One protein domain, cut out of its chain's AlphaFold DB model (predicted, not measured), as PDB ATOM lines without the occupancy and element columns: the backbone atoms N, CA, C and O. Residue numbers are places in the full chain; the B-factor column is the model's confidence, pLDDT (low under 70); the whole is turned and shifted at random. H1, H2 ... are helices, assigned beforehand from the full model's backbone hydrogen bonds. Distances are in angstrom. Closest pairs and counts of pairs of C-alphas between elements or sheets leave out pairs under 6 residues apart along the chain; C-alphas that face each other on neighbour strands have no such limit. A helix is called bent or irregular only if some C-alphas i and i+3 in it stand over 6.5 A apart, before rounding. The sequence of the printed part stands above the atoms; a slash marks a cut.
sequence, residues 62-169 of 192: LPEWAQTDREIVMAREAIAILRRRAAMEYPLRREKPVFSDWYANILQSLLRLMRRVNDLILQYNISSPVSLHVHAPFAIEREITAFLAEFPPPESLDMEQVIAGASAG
ATOM      1  N   LEU A  62     144.478 228.472 136.932       64.44
ATOM      2  CA  LEU A  62     145.613 229.336 137.199       64.44
ATOM      3  C   LEU A  62     146.613 229.220 136.031       64.44
ATOM      4  O   LEU A  62     147.020 228.096 135.716       64.44
ATOM      5  N   PRO A  63     147.031 230.327 135.392       76.69
ATOM      6  CA  PRO A  63     148.055 230.288 134.351       76.69
ATOM      7  C   PRO A  63     149.328 229.574 134.828       76.69
ATOM      8  O   PRO A  63     149.667 229.636 136.009       76.69
ATOM      9  N   GLU A  64     150.068 228.925 133.925       76.50
ATOM     10  CA  GLU A  64     151.269 228.146 134.284       76.50
ATOM     11  C   GLU A  64     152.305 228.979 135.062       76.50
ATOM     12  O   GLU A  64     152.861 228.522 136.063       76.50
ATOM     13  N   TRP A  65     152.502 230.243 134.673       81.50
ATOM     14  CA  TRP A  65     153.381 231.168 135.393       81.50
ATOM     15  C   TRP A  65     152.896 231.428 136.829       81.50
ATOM     16  O   TRP A  65     153.712 231.538 137.736       81.50
ATOM     17  N   ALA A  66     151.585 231.465 137.081       82.56
ATOM     18  CA  ALA A  66     151.030 231.673 138.419       82.56
ATOM     19  C   ALA A  66     151.170 230.419 139.299       82.56
ATOM     20  O   ALA A  66     151.360 230.519 140.512       82.56
ATOM     21  N   GLN A  67     151.128 229.228 138.699       85.31
ATOM     22  CA  GLN A  67     151.454 227.981 139.400       85.31
ATOM     23  C   GLN A  67     152.944 227.938 139.757       85.31
ATOM     24  O   GLN A  67     153.297 227.668 140.904       85.31
ATOM     25  N   THR A  68     153.803 228.301 138.803       86.88
ATOM     26  CA  THR A  68     155.257 228.399 138.995       86.88
ATOM     27  C   THR A  68     155.603 229.401 140.100       86.88
ATOM     28  O   THR A  68     156.437 229.114 140.953       86.88
ATOM     29  N   ASP A  69     154.915 230.544 140.148       88.31
ATOM     30  CA  ASP A  69     155.064 231.545 141.212       88.31
ATOM     31  C   ASP A  69     154.777 230.958 142.599       88.31
ATOM     32  O   ASP A  69     155.571 231.086 143.536       88.31
ATOM     33  N   ARG A  70     153.675 230.211 142.718       87.75
ATOM     34  CA  ARG A  70     153.329 229.510 143.957       87.75
ATOM     35  C   ARG A  70     154.385 228.469 144.332       87.75
ATOM     36  O   ARG A  70     154.726 228.358 145.510       87.75
ATOM     37  N   GLU A  71     154.925 227.727 143.365       90.31
ATOM     38  CA  GLU A  71     156.024 226.784 143.607       90.31
ATOM     39  C   GLU A  71     157.291 227.486 144.109       90.31
ATOM     40  O   GLU A  71     157.926 226.990 145.043       90.31
ATOM     41  N   ILE A  72     157.636 228.657 143.557       91.50
ATOM     42  CA  ILE A  72     158.770 229.472 144.021       91.50
ATOM     43  C   ILE A  72     158.581 229.841 145.493       91.50
ATOM     44  O   ILE A  72     159.500 229.650 146.294       91.50
ATOM     45  N   VAL A  73     157.397 230.334 145.868       91.94
ATOM     46  CA  VAL A  73     157.083 230.705 147.257       91.94
ATOM     47  C   VAL A  73     157.219 229.499 148.189       91.94
ATOM     48  O   VAL A  73     157.904 229.582 149.209       91.94
ATOM     49  N   MET A  74     156.637 228.356 147.821       91.81
ATOM     50  CA  MET A  74     156.690 227.136 148.637       91.81
ATOM     51  C   MET A  74     158.119 226.602 148.795       91.81
ATOM     52  O   MET A  74     158.527 226.210 149.889       91.81
ATOM     53  N   ALA A  75     158.911 226.614 147.723       91.69
ATOM     54  CA  ALA A  75     160.295 226.160 147.763       91.69
ATOM     55  C   ALA A  75     161.194 227.103 148.586       91.69
ATOM     56  O   ALA A  75     162.079 226.632 149.307       91.69
ATOM     57  N   ARG A  76     160.946 228.421 148.550       94.06
ATOM     58  CA  ARG A  76     161.613 229.392 149.437       94.06
ATOM     59  C   ARG A  76     161.265 229.152 150.907       94.06
ATOM     60  O   ARG A  76     162.165 229.182 151.747       94.06
ATOM     61  N   GLU A  77     160.008 228.849 151.217       94.50
ATOM     62  CA  GLU A  77     159.600 228.508 152.585       94.50
ATOM     63  C   GLU A  77     160.286 227.220 153.070       94.50
ATOM     64  O   GLU A  77     160.789 227.166 154.193       94.50
ATOM     65  N   ALA A  78     160.417 226.206 152.210       93.38
ATOM     66  CA  ALA A  78     161.144 224.981 152.547       93.38
ATOM     67  C   ALA A  78     162.617 225.252 152.918       93.38
ATOM     68  O   ALA A  78     163.140 224.650 153.861       93.38
ATOM     69  N   ILE A  79     163.277 226.191 152.229       94.69
ATOM     70  CA  ILE A  79     164.631 226.652 152.579       94.69
ATOM     71  C   ILE A  79     164.639 227.321 153.959       94.69
ATOM     72  O   ILE A  79     165.513 227.024 154.776       94.69
ATOM     73  N   ALA A  80     163.672 228.198 154.243       95.00
ATOM     74  CA  ALA A  80     163.572 228.886 155.528       95.00
ATOM     75  C   ALA A  80     163.354 227.903 156.691       95.00
ATOM     76  O   ALA A  80     164.021 228.003 157.726       95.00
ATOM     77  N   ILE A  81     162.483 226.909 156.505       94.62
ATOM     78  CA  ILE A  81     162.253 225.824 157.467       94.62
ATOM     79  C   ILE A  81     163.543 225.030 157.694       94.62
ATOM     80  O   ILE A  81     163.924 224.792 158.842       94.62
ATOM     81  N   LEU A  82     164.244 224.652 156.619       94.12
ATOM     82  CA  LEU A  82     165.503 223.915 156.717       94.12
ATOM     83  C   LEU A  82     166.571 224.716 157.471       94.12
ATOM     84  O   LEU A  82     167.249 224.152 158.328       94.12
ATOM     85  N   ARG A  83     166.691 226.025 157.213       94.25
ATOM     86  CA  ARG A  83     167.623 226.900 157.941       94.25
ATOM     87  C   ARG A  83     167.275 227.020 159.420       94.25
ATOM     88  O   ARG A  83     168.162 226.866 160.252       94.25
ATOM     89  N   ARG A  84     165.999 227.219 159.770       95.50
ATOM     90  CA  ARG A  84     165.563 227.235 161.181       95.50
ATOM     91  C   ARG A  84     165.898 225.922 161.879       95.50
ATOM     92  O   ARG A  84     166.413 225.923 162.992       95.50
ATOM     93  N   ARG A  85     165.646 224.798 161.207       94.25
ATOM     94  CA  ARG A  85     165.997 223.471 161.714       94.25
ATOM     95  C   ARG A  85     167.506 223.323 161.915       94.25
ATOM     96  O   ARG A  85     167.920 222.836 162.963       94.25
ATOM     97  N   ALA A  86     168.314 223.754 160.947       94.31
ATOM     98  CA  ALA A  86     169.770 223.726 161.050       94.31
ATOM     99  C   ALA A  86     170.257 224.554 162.247       94.31
ATOM    100  O   ALA A  86     171.003 224.028 163.063       94.31
ATOM    101  N   ALA A  87     169.752 225.778 162.421       95.00
ATOM    102  CA  ALA A  87     170.106 226.640 163.548       95.00
ATOM    103  C   ALA A  87     169.801 226.003 164.917       95.00
ATOM    104  O   ALA A  87     170.593 226.122 165.849       95.00
ATOM    105  N   MET A  88     168.680 225.284 165.032       94.75
ATOM    106  CA  MET A  88     168.287 224.592 166.265       94.75
ATOM    107  C   MET A  88     169.110 223.323 166.526       94.75
ATOM    108  O   MET A  88     169.504 223.050 167.658       94.75
ATOM    109  N   GLU A  89     169.352 222.514 165.492       93.19
ATOM    110  CA  GLU A  89     170.000 221.207 165.637       93.19
ATOM    111  C   GLU A  89     171.531 221.286 165.654       93.19
ATOM    112  O   GLU A  89     172.167 220.455 166.304       93.19
ATOM    113  N   TYR A  90     172.127 222.271 164.979       94.06
ATOM    114  CA  TYR A  90     173.576 222.446 164.870       94.06
ATOM    115  C   TYR A  90     174.299 222.439 166.231       94.06
ATOM    116  O   TYR A  90     175.163 221.576 166.430       94.06
ATOM    117  N   PRO A  91     173.943 223.297 167.216       93.50
ATOM    118  CA  PRO A  91     174.636 223.313 168.507       93.50
ATOM    119  C   PRO A  91     174.496 221.989 169.272       93.50
ATOM    120  O   PRO A  91     175.407 221.595 169.992       93.50
ATOM    121  N   LEU A  92     173.388 221.266 169.078       92.25
ATOM    122  CA  LEU A  92     173.107 219.988 169.743       92.25
ATOM    123  C   LEU A  92     173.837 218.798 169.106       92.25
ATOM    124  O   LEU A  92     173.875 217.707 169.687       92.25
ATOM    125  N   ARG A  93     174.334 218.966 167.878       90.81
ATOM    126  CA  ARG A  93     174.900 217.886 167.067       90.81
ATOM    127  C   ARG A  93     176.390 218.016 166.825       90.81
ATOM    128  O   ARG A  93     176.995 216.976 166.613       90.81
ATOM    129  N   ARG A  94     176.974 219.216 166.894       89.75
ATOM    130  CA  ARG A  94     178.383 219.466 166.530       89.75
ATOM    131  C   ARG A  94     179.409 218.566 167.239       89.75
ATOM    132  O   ARG A  94     180.460 218.288 166.683       89.75
ATOM    133  N   GLU A  95     179.097 218.085 168.443       88.12
ATOM    134  CA  GLU A  95     179.987 217.237 169.261       88.12
ATOM    135  C   GLU A  95     179.670 215.734 169.123       88.12
ATOM    136  O   GLU A  95     180.307 214.891 169.750       88.12
ATOM    137  N   LYS A  96     178.662 215.370 168.318       90.06
ATOM    138  CA  LYS A  96     178.210 213.985 168.147       90.06
ATOM    139  C   LYS A  96     178.933 213.305 166.979       90.06
ATOM    140  O   LYS A  96     179.216 213.952 165.975       90.06
ATOM    141  N   PRO A  97     179.121 211.973 167.024       84.88
ATOM    142  CA  PRO A  97     179.814 211.238 165.961       84.88
ATOM    143  C   PRO A  97     179.099 211.300 164.599       84.88
ATOM    144  O   PRO A  97     179.745 211.214 163.565       84.88
ATOM    145  N   VAL A  98     177.777 211.507 164.583       87.62
ATOM    146  CA  VAL A  98     176.954 211.596 163.355       87.62
ATOM    147  C   VAL A  98     176.895 213.030 162.793       87.62
ATOM    148  O   VAL A  98     176.058 213.349 161.951       87.62
ATOM    149  N   PHE A  99     177.727 213.947 163.297       91.50
ATOM    150  CA  PHE A  99     177.696 215.351 162.885       91.50
ATOM    151  C   PHE A  99     178.054 215.540 161.410       91.50
ATOM    152  O   PHE A  99     177.351 216.271 160.718       91.50
ATOM    153  N   SER A 100     179.093 214.848 160.932       89.94
ATOM    154  CA  SER A 100     179.587 214.964 159.554       89.94
ATOM    155  C   SER A 100     178.507 214.604 158.528       89.94
ATOM    156  O   SER A 100     178.153 215.423 157.679       89.94
ATOM    157  N   ASP A 101     177.875 213.439 158.693       91.00
ATOM    158  CA  ASP A 101     176.796 212.985 157.811       91.00
ATOM    159  C   ASP A 101     175.576 213.906 157.880       91.00
ATOM    160  O   ASP A 101     174.956 214.226 156.864       91.00
ATOM    161  N   TRP A 102     175.203 214.352 159.083       93.44
ATOM    162  CA  TRP A 102     174.096 215.290 159.250       93.44
ATOM    163  C   TRP A 102     174.379 216.615 158.530       93.44
ATOM    164  O   TRP A 102     173.514 217.111 157.808       93.44
ATOM    165  N   TYR A 103     175.591 217.151 158.676       93.69
ATOM    166  CA  TYR A 103     176.005 218.407 158.061       93.69
ATOM    167  C   TYR A 103     175.989 218.301 156.532       93.69
ATOM    168  O   TYR A 103     175.375 219.134 155.861       93.69
ATOM    169  N   ALA A 104     176.571 217.229 155.984       91.44
ATOM    170  CA  ALA A 104     176.560 216.945 154.551       91.44
ATOM    171  C   ALA A 104     175.129 216.882 153.990       91.44
ATOM    172  O   ALA A 104     174.821 217.522 152.983       91.44
ATOM    173  N   ASN A 105     174.225 216.181 154.680       92.06
ATOM    174  CA  ASN A 105     172.825 216.055 154.273       92.06
ATOM    175  C   ASN A 105     172.073 217.395 154.285       92.06
ATOM    176  O   ASN A 105     171.289 217.673 153.369       92.06
ATOM    177  N   ILE A 106     172.290 218.223 155.311       93.31
ATOM    178  CA  ILE A 106     171.685 219.558 155.407       93.31
ATOM    179  C   ILE A 106     172.174 220.436 154.258       93.31
ATOM    180  O   ILE A 106     171.350 221.011 153.542       93.31
ATOM    181  N   LEU A 107     173.489 220.487 154.033       93.62
ATOM    182  CA  LEU A 107     174.079 221.316 152.989       93.62
ATOM    183  C   LEU A 107     173.633 220.875 151.589       93.62
ATOM    184  O   LEU A 107     173.199 221.707 150.793       93.62
ATOM    185  N   GLN A 108     173.639 219.573 151.296       91.00
ATOM    186  CA  GLN A 108     173.133 219.047 150.023       91.00
ATOM    187  C   GLN A 108     171.646 219.341 149.823       91.00
ATOM    188  O   GLN A 108     171.207 219.647 148.714       91.00
ATOM    189  N   SER A 109     170.842 219.261 150.883       91.19
ATOM    190  CA  SER A 109     169.415 219.582 150.806       91.19
ATOM    191  C   SER A 109     169.187 221.068 150.534       91.19
ATOM    192  O   SER A 109     168.375 221.403 149.672       91.19
ATOM    193  N   LEU A 110     169.956 221.948 151.178       93.19
ATOM    194  CA  LEU A 110     169.922 223.387 150.925       93.19
ATOM    195  C   LEU A 110     170.319 223.709 149.476       93.19
ATOM    196  O   LEU A 110     169.607 224.437 148.786       93.19
ATOM    197  N   LEU A 111     171.412 223.113 148.993       92.44
ATOM    198  CA  LEU A 111     171.893 223.269 147.619       92.44
ATOM    199  C   LEU A 111     170.850 222.836 146.585       92.44
ATOM    200  O   LEU A 111     170.582 223.577 145.639       92.44
ATOM    201  N   ARG A 112     170.235 221.662 146.773       91.38
ATOM    202  CA  ARG A 112     169.183 221.158 145.876       91.38
ATOM    203  C   ARG A 112     167.978 222.092 145.833       91.38
ATOM    204  O   ARG A 112     167.498 222.403 144.746       91.38
ATOM    205  N   LEU A 113     167.519 222.574 146.989       92.06
ATOM    206  CA  LEU A 113     166.382 223.492 147.063       92.06
ATOM    207  C   LEU A 113     166.684 224.836 146.388       92.06
ATOM    208  O   LEU A 113     165.888 225.290 145.572       92.06
ATOM    209  N   MET A 114     167.843 225.449 146.657       92.31
ATOM    210  CA  MET A 114     168.226 226.714 146.011       92.31
ATOM    211  C   MET A 114     168.351 226.563 144.493       92.31
ATOM    212  O   MET A 114     167.913 227.438 143.747       92.31
ATOM    213  N   ARG A 115     168.896 225.434 144.015       90.94
ATOM    214  CA  ARG A 115     168.956 225.157 142.574       90.94
ATOM    215  C   ARG A 115     167.568 225.047 141.963       90.94
ATOM    216  O   ARG A 115     167.319 225.733 140.978       90.94
ATOM    217  N   ARG A 116     166.672 224.278 142.592       90.88
ATOM    218  CA  ARG A 116     165.277 224.139 142.156       90.88
ATOM    219  C   ARG A 116     164.560 225.485 142.106       90.88
ATOM    220  O   ARG A 116     163.854 225.742 141.139       90.88
ATOM    221  N   VAL A 117     164.755 226.349 143.105       90.75
ATOM    222  CA  VAL A 117     164.170 227.698 143.090       90.75
ATOM    223  C   VAL A 117     164.696 228.507 141.908       90.75
ATOM    224  O   VAL A 117     163.901 229.128 141.215       90.75
ATOM    225  N   ASN A 118     165.999 228.481 141.627       92.81
ATOM    226  CA  ASN A 118     166.541 229.201 140.472       92.81
ATOM    227  C   ASN A 118     165.976 228.679 139.144       92.81
ATOM    228  O   ASN A 118     165.699 229.483 138.259       92.81
ATOM    229  N   ASP A 119     165.775 227.366 139.015       89.44
ATOM    230  CA  ASP A 119     165.189 226.771 137.810       89.44
ATOM    231  C   ASP A 119     163.724 227.215 137.633       89.44
ATOM    232  O   ASP A 119     163.317 227.602 136.539       89.44
ATOM    233  N   LEU A 120     162.950 227.244 138.724       88.19
ATOM    234  CA  LEU A 120     161.578 227.761 138.733       88.19
ATOM    235  C   LEU A 120     161.517 229.255 138.410       88.19
ATOM    236  O   LEU A 120     160.651 229.691 137.660       88.19
ATOM    237  N   ILE A 121     162.446 230.043 138.947       89.06
ATOM    238  CA  ILE A 121     162.555 231.476 138.658       89.06
ATOM    239  C   ILE A 121     162.857 231.703 137.182       89.06
ATOM    240  O   ILE A 121     162.269 232.594 136.579       89.06
ATOM    241  N   LEU A 122     163.740 230.898 136.588       87.31
ATOM    242  CA  LEU A 122     164.022 230.980 135.160       87.31
ATOM    243  C   LEU A 122     162.765 230.668 134.338       87.31
ATOM    244  O   LEU A 122     162.421 231.436 133.443       87.31
ATOM    245  N   GLN A 123     162.052 229.589 134.676       84.88
ATOM    246  CA  GLN A 123     160.790 229.233 134.020       84.88
ATOM    247  C   GLN A 123     159.754 230.353 134.152       84.88
ATOM    248  O   GLN A 123     159.143 230.742 133.157       84.88
ATOM    249  N   TYR A 124     159.587 230.910 135.351       85.06
ATOM    250  CA  TYR A 124     158.681 232.024 135.604       85.06
ATOM    251  C   TYR A 124     159.065 233.256 134.779       85.06
ATOM    252  O   TYR A 124     158.241 233.793 134.050       85.06
ATOM    253  N   ASN A 125     160.328 233.677 134.836       83.38
ATOM    254  CA  ASN A 125     160.795 234.888 134.166       83.38
ATOM    255  C   ASN A 125     160.694 234.796 132.629       83.38
ATOM    256  O   ASN A 125     160.564 235.828 131.979       83.38
ATOM    257  N   ILE A 126     160.744 233.589 132.047       81.94
ATOM    258  CA  ILE A 126     160.555 233.366 130.599       81.94
ATOM    259  C   ILE A 126     159.067 233.307 130.217       81.94
ATOM    260  O   ILE A 126     158.690 233.771 129.144       81.94
ATOM    261  N   SER A 127     158.224 232.705 131.062       77.31
ATOM    262  CA  SER A 127     156.807 232.435 130.759       77.31
ATOM    263  C   SER A 127     155.849 233.558 131.173       77.31
ATOM    264  O   SER A 127     154.709 233.608 130.709       77.31
ATOM    265  N   SER A 128     156.292 234.449 132.058       74.50
ATOM    266  CA  SER A 128     155.475 235.517 132.623       74.50
ATOM    267  C   SER A 128     155.345 236.714 131.662       74.50
ATOM    268  O   SER A 128     156.331 237.119 131.041       74.50
ATOM    269  N   PRO A 129     154.150 237.322 131.528       72.69
ATOM    270  CA  PRO A 129     153.969 238.586 130.816       72.69
ATOM    271  C   PRO A 129     154.935 239.684 131.297       72.69
ATOM    272  O   PRO A 129     155.147 239.857 132.494       72.69
ATOM    273  N   VAL A 130     155.446 240.498 130.365       58.75
ATOM    274  CA  VAL A 130     156.487 241.531 130.594       58.75
ATOM    275  C   VAL A 130     156.129 242.556 131.691       58.75
ATOM    276  O   VAL A 130     157.009 243.207 132.247       58.75
ATOM    277  N   SER A 131     154.848 242.703 132.031       58.81
ATOM    278  CA  SER A 131     154.343 243.641 133.041       58.81
ATOM    279  C   SER A 131     154.396 243.133 134.491       58.81
ATOM    280  O   SER A 131     154.014 243.878 135.393       58.81
ATOM    281  N   LEU A 132     154.803 241.882 134.739       62.75
ATOM    282  CA  LEU A 132     154.820 241.289 136.081       62.75
ATOM    283  C   LEU A 132     156.193 241.386 136.769       62.75
ATOM    284  O   LEU A 132     157.234 241.557 136.139       62.75
ATOM    285  N   HIS A 133     156.175 241.310 138.105       69.00
ATOM    286  CA  HIS A 133     157.375 241.376 138.942       69.00
ATOM    287  C   HIS A 133     158.333 240.216 138.636       69.00
ATOM    288  O   HIS A 133     157.932 239.059 138.639       69.00
ATOM    289  N   VAL A 134     159.613 240.527 138.430       75.25
ATOM    290  CA  VAL A 134     160.672 239.541 138.175       75.25
ATOM    291  C   VAL A 134     161.200 238.986 139.498       75.25
ATOM    292  O   VAL A 134     161.500 239.751 140.418       75.25
ATOM    293  N   HIS A 135     161.377 237.666 139.585       80.81
ATOM    294  CA  HIS A 135     162.027 237.044 140.739       80.81
ATOM    295  C   HIS A 135     163.547 237.065 140.599       80.81
ATOM    296  O   HIS A 135     164.094 236.682 139.564       80.81
ATOM    297  N   ALA A 136     164.237 237.456 141.672       82.00
ATOM    298  CA  ALA A 136     165.692 237.389 141.738       82.00
ATOM    299  C   ALA A 136     166.156 235.965 142.111       82.00
ATOM    300  O   ALA A 136     165.710 235.436 143.143       82.00
ATOM    301  N   PRO A 137     167.046 235.341 141.315       87.12
ATOM    302  CA  PRO A 137     167.606 234.035 141.642       87.12
ATOM    303  C   PRO A 137     168.501 234.106 142.885       87.12
ATOM    304  O   PRO A 137     169.058 235.151 143.223       87.12
ATOM    305  N   PHE A 138     168.671 232.973 143.565       83.50
ATOM    306  CA  PHE A 138     169.657 232.843 144.630       83.50
ATOM    307  C   PHE A 138     171.073 232.853 144.055       83.50
ATOM    308  O   PHE A 138     171.409 232.034 143.192       83.50
ATOM    309  N   ALA A 139     171.927 233.712 144.612       90.69
ATOM    310  CA  ALA A 139     173.367 233.657 144.411       90.69
ATOM    311  C   ALA A 139     173.949 232.517 145.262       90.69
ATOM    312  O   ALA A 139     174.379 232.729 146.394       90.69
ATOM    313  N   ILE A 140     173.910 231.295 144.724       87.31
ATOM    314  CA  ILE A 140     174.209 230.060 145.468       87.31
ATOM    315  C   ILE A 140     175.564 230.126 146.180       87.31
ATOM    316  O   ILE A 140     175.638 229.797 147.357       87.31
ATOM    317  N   GLU A 141     176.619 230.590 145.513       86.56
ATOM    318  CA  GLU A 141     177.960 230.682 146.109       86.56
ATOM    319  C   GLU A 141     177.995 231.610 147.328       86.56
ATOM    320  O   GLU A 141     178.551 231.262 148.371       86.56
ATOM    321  N   ARG A 142     177.331 232.765 147.231       88.38
ATOM    322  CA  ARG A 142     177.208 233.718 148.337       88.38
ATOM    323  C   ARG A 142     176.408 233.124 149.493       88.38
ATOM    324  O   ARG A 142     176.804 233.274 150.644       88.38
ATOM    325  N   GLU A 143     175.305 232.439 149.196       90.81
ATOM    326  CA  GLU A 143     174.467 231.799 150.212       90.81
ATOM    327  C   GLU A 143     175.188 230.653 150.927       90.81
ATOM    328  O   GLU A 143     175.067 230.526 152.144       90.81
ATOM    329  N   ILE A 144     175.972 229.849 150.199       90.81
ATOM    330  CA  ILE A 144     176.836 228.825 150.798       90.81
ATOM    331  C   ILE A 144     177.867 229.497 151.692       90.81
ATOM    332  O   ILE A 144     177.988 229.124 152.848       90.81
ATOM    333  N   THR A 145     178.576 230.506 151.185       91.94
ATOM    334  CA  THR A 145     179.621 231.200 151.948       91.94
ATOM    335  C   THR A 145     179.069 231.743 153.266       91.94
ATOM    336  O   THR A 145     179.665 231.528 154.319       91.94
ATOM    337  N   ALA A 146     177.893 232.375 153.228       92.00
ATOM    338  CA  ALA A 146     177.206 232.847 154.426       92.00
ATOM    339  C   ALA A 146     176.823 231.694 155.370       92.00
ATOM    340  O   ALA A 146     177.056 231.787 156.572       92.00
ATOM    341  N   PHE A 147     176.288 230.592 154.835       93.38
ATOM    342  CA  PHE A 147     175.927 229.418 155.628       93.38
ATOM    343  C   PHE A 147     177.144 228.766 156.301       93.38
ATOM    344  O   PHE A 147     177.063 228.411 157.469       93.38
ATOM    345  N   LEU A 148     178.274 228.632 155.600       92.62
ATOM    346  CA  LEU A 148     179.508 228.065 156.156       92.62
ATOM    347  C   LEU A 148     180.124 228.972 157.228       92.62
ATOM    348  O   LEU A 148     180.686 228.474 158.200       92.62
ATOM    349  N   ALA A 149     180.007 230.292 157.061       93.12
ATOM    350  CA  ALA A 149     180.442 231.257 158.066       93.12
ATOM    351  C   ALA A 149     179.576 231.194 159.337       93.12
ATOM    352  O   ALA A 149     180.096 231.326 160.443       93.12
ATOM    353  N   GLU A 150     178.267 230.980 159.186       94.06
ATOM    354  CA  GLU A 150     177.320 230.843 160.299       94.06
ATOM    355  C   GLU A 150     177.435 229.475 160.997       94.06
ATOM    356  O   GLU A 150     177.396 229.387 162.226       94.06
ATOM    357  N   PHE A 151     177.627 228.408 160.219       93.81
ATOM    358  CA  PHE A 151     177.697 227.022 160.677       93.81
ATOM    359  C   PHE A 151     178.985 226.358 160.171       93.81
ATOM    360  O   PHE A 151     178.962 225.719 159.116       93.81
ATOM    361  N   PRO A 152     180.106 226.472 160.903       93.44
ATOM    362  CA  PRO A 152     181.372 225.869 160.495       93.44
ATOM    363  C   PRO A 152     181.282 224.349 160.244       93.44
ATOM    364  O   PRO A 152     180.692 223.620 161.046       93.44
ATOM    365  N   PRO A 153     181.855 223.834 159.143       92.75
ATOM    366  CA  PRO A 153     181.865 222.401 158.873       92.75
ATOM    367  C   PRO A 153     182.840 221.650 159.800       92.75
ATOM    368  O   PRO A 153     183.794 222.242 160.310       92.75
ATOM    369  N   PRO A 154     182.644 220.334 160.008       90.19
ATOM    370  CA  PRO A 154     183.644 219.504 160.670       90.19
ATOM    371  C   PRO A 154     184.898 219.340 159.800       90.19
ATOM    372  O   PRO A 154     184.790 219.136 158.595       90.19
ATOM    373  N   GLU A 155     186.085 219.348 160.417       86.56
ATOM    374  CA  GLU A 155     187.379 219.227 159.714       86.56
ATOM    375  C   GLU A 155     187.526 217.930 158.904       86.56
ATOM    376  O   GLU A 155     188.266 217.882 157.926       86.56
ATOM    377  N   SER A 156     186.819 216.870 159.298       85.38
ATOM    378  CA  SER A 156     186.848 215.571 158.626       85.38
ATOM    379  C   SER A 156     185.985 215.495 157.362       85.38
ATOM    380  O   SER A 156     186.001 214.462 156.692       85.38
ATOM    381  N   LEU A 157     185.206 216.535 157.045       88.62
ATOM    382  CA  LEU A 157     184.271 216.528 155.924       88.62
ATOM    383  C   LEU A 157     184.888 217.144 154.663       88.62
ATOM    384  O   LEU A 157     185.293 218.304 154.652       88.62
ATOM    385  N   ASP A 158     184.879 216.379 153.572       89.50
ATOM    386  CA  ASP A 158     185.275 216.860 152.247       89.50
ATOM    387  C   ASP A 158     184.164 217.732 151.637       89.50
ATOM    388  O   ASP A 158     183.170 217.249 151.085       89.50
ATOM    389  N   MET A 159     184.334 219.047 151.753       87.38
ATOM    390  CA  MET A 159     183.361 220.030 151.282       87.38
ATOM    391  C   MET A 159     183.219 220.060 149.758       87.38
ATOM    392  O   MET A 159     182.118 220.315 149.262       87.38
ATOM    393  N   GLU A 160     184.286 219.775 149.008       85.62
ATOM    394  CA  GLU A 160     184.236 219.765 147.545       85.62
ATOM    395  C   GLU A 160     183.340 218.629 147.055       85.62
ATOM    396  O   GLU A 160     182.448 218.854 146.232       85.62
ATOM    397  N   GLN A 161     183.485 217.435 147.636       86.06
ATOM    398  CA  GLN A 161     182.612 216.301 147.328       86.06
ATOM    399  C   GLN A 161     181.154 216.566 147.710       86.06
ATOM    400  O   GLN A 161     180.242 216.232 146.950       86.06
ATOM    401  N   VAL A 162     180.906 217.196 148.861       85.88
ATOM    402  CA  VAL A 162     179.541 217.504 149.316       85.88
ATOM    403  C   VAL A 162     178.847 218.490 148.370       85.88
ATOM    404  O   VAL A 162     177.683 218.279 148.015       85.88
ATOM    405  N   ILE A 163     179.553 219.534 147.924       84.31
ATOM    406  CA  ILE A 163     179.029 220.536 146.983       84.31
ATOM    407  C   ILE A 163     178.859 219.931 145.578       84.31
ATOM    408  O   ILE A 163     177.836 220.154 144.918       84.31
ATOM    409  N   ALA A 164     179.817 219.116 145.128       80.38
ATOM    410  CA  ALA A 164     179.748 218.410 143.851       80.38
ATOM    411  C   ALA A 164     178.589 217.401 143.808       80.38
ATOM    412  O   ALA A 164     177.885 217.324 142.800       80.38
ATOM    413  N   GLY A 165     178.306 216.705 144.912       75.00
ATOM    414  CA  GLY A 165     177.195 215.752 145.025       75.00
ATOM    415  C   GLY A 165     175.811 216.373 144.798       75.00
ATOM    416  O   GLY A 165     174.891 215.695 144.346       75.00
ATOM    417  N   ALA A 166     175.658 217.682 145.019       66.88
ATOM    418  CA  ALA A 166     174.430 218.412 144.696       66.88
ATOM    419  C   ALA A 166     174.348 218.870 143.223       66.88
ATOM    420  O   ALA A 166     173.328 219.425 142.809       66.88
ATOM    421  N   SER A 167     175.413 218.672 142.436       56.50
ATOM    422  CA  SER A 167     175.575 219.236 141.090       56.50
ATOM    423  C   SER A 167     175.054 218.376 139.942       56.50
ATOM    424  O   SER A 167     175.031 218.853 138.811       56.50
ATOM    425  N   ALA A 168     174.556 217.168 140.205       48.97
ATOM    426  CA  ALA A 168     174.070 216.247 139.170       48.97
ATOM    427  C   ALA A 168     172.771 216.691 138.444       48.97
ATOM    428  O   ALA A 168     172.192 215.914 137.691       48.97
ATOM    429  N   GLY A 169     172.312 217.935 138.631       46.34
ATOM    430  CA  GLY A 169     171.168 218.520 137.933       46.34
ATOM    431  C   GLY A 169     171.470 219.928 137.418       46.34
ATOM    432  O   GLY A 169     171.600 220.859 138.209       46.34
TER     433      GLY A 169
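AT A GLANCE: This is residues 62 to 169 of the 192 residues of the protein "DUF1992 domain-containing protein" of bacterium HR16 (UniProt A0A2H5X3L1). A long helical hairpin makes the rod of this domain: H1 and H2 run side by side in opposite ways, and two short helices, H3 and H4, lie beside H2 at separate places. H4 packs on H2 on the side away from H1, while the stretch from residue 128 to 139 folds back from the end of H2 and brings Ile 140, the first residue of H3, near H2. The printed part has 108 residues with four named helices, in the order H1, H2, H3, H4, and no named strand; the class is all helix. The whole is only just loose, close to compact, with a radius of gyration of the C-alphas of 16.0 A, and spans 51 by 25 by 19 A.

HOW THE PARTS SIT: H1, residues 64 to 93, touches H2, residues 99 to 127, with the C-alphas of Trp 65 and Tyr 124 closest at 5.4 A. These two form a helical hairpin at a shallow tilt of 16 degrees, opposite ways. H2 is the hub, touching three helices. H3, residues 140 to 150, only just touches H2, with 3 pairs of C-alphas within 8 A; the closest are Met 114 and Ile 140, 6.9 A apart. H2 touches H3 with residues 111 to 115 alone, and the two form a helical hairpin, opposite ways at a shallow tilt of 32 degrees, only just short of steep. H4, residues 159 to 165, touches residues 104 to 111 of H2 alone, with the C-alphas of Ala 104 and Val 162 closest at 6.1 A. H2 and H4 run the same way at a steep tilt of 51 degrees. H1 is apart from H3 and from H4, and H3 and H4 are apart. Every O i to N i+4 pair is within hydrogen-bond range in H2, H3 and H4; in H1 it is 24 of 26.

IN THESE COORDINATES: H1 begins with C-alpha 64 at (151.269, 228.146, 134.284) and is 41.7 A from first to last C-alpha. It has a kink of 30 degrees near residue 87 and is irregular, but only just: C-alphas 88 and 91 are 6.9 A apart. H2 measures 42.0 A and ends with C-alpha 127 at (156.807, 232.435, 130.759). H3 measures 15.2 A. H4 measures 9.8 A and ends with C-alpha 165 at (177.195, 215.752, 145.025).

THE WHOLE: The two C-alphas farthest apart are those of Pro 97 and Ser 131, 52.7 A. The printed part has no cut. The link from H1 to H2 is tight, that from H3 to H4 is short, and that from H2 to H3, 12 residues, is long. The mean pLDDT of the printed part is 86.5; residue 62, residues 130 to 133 and residues 166 to 169 are under 70.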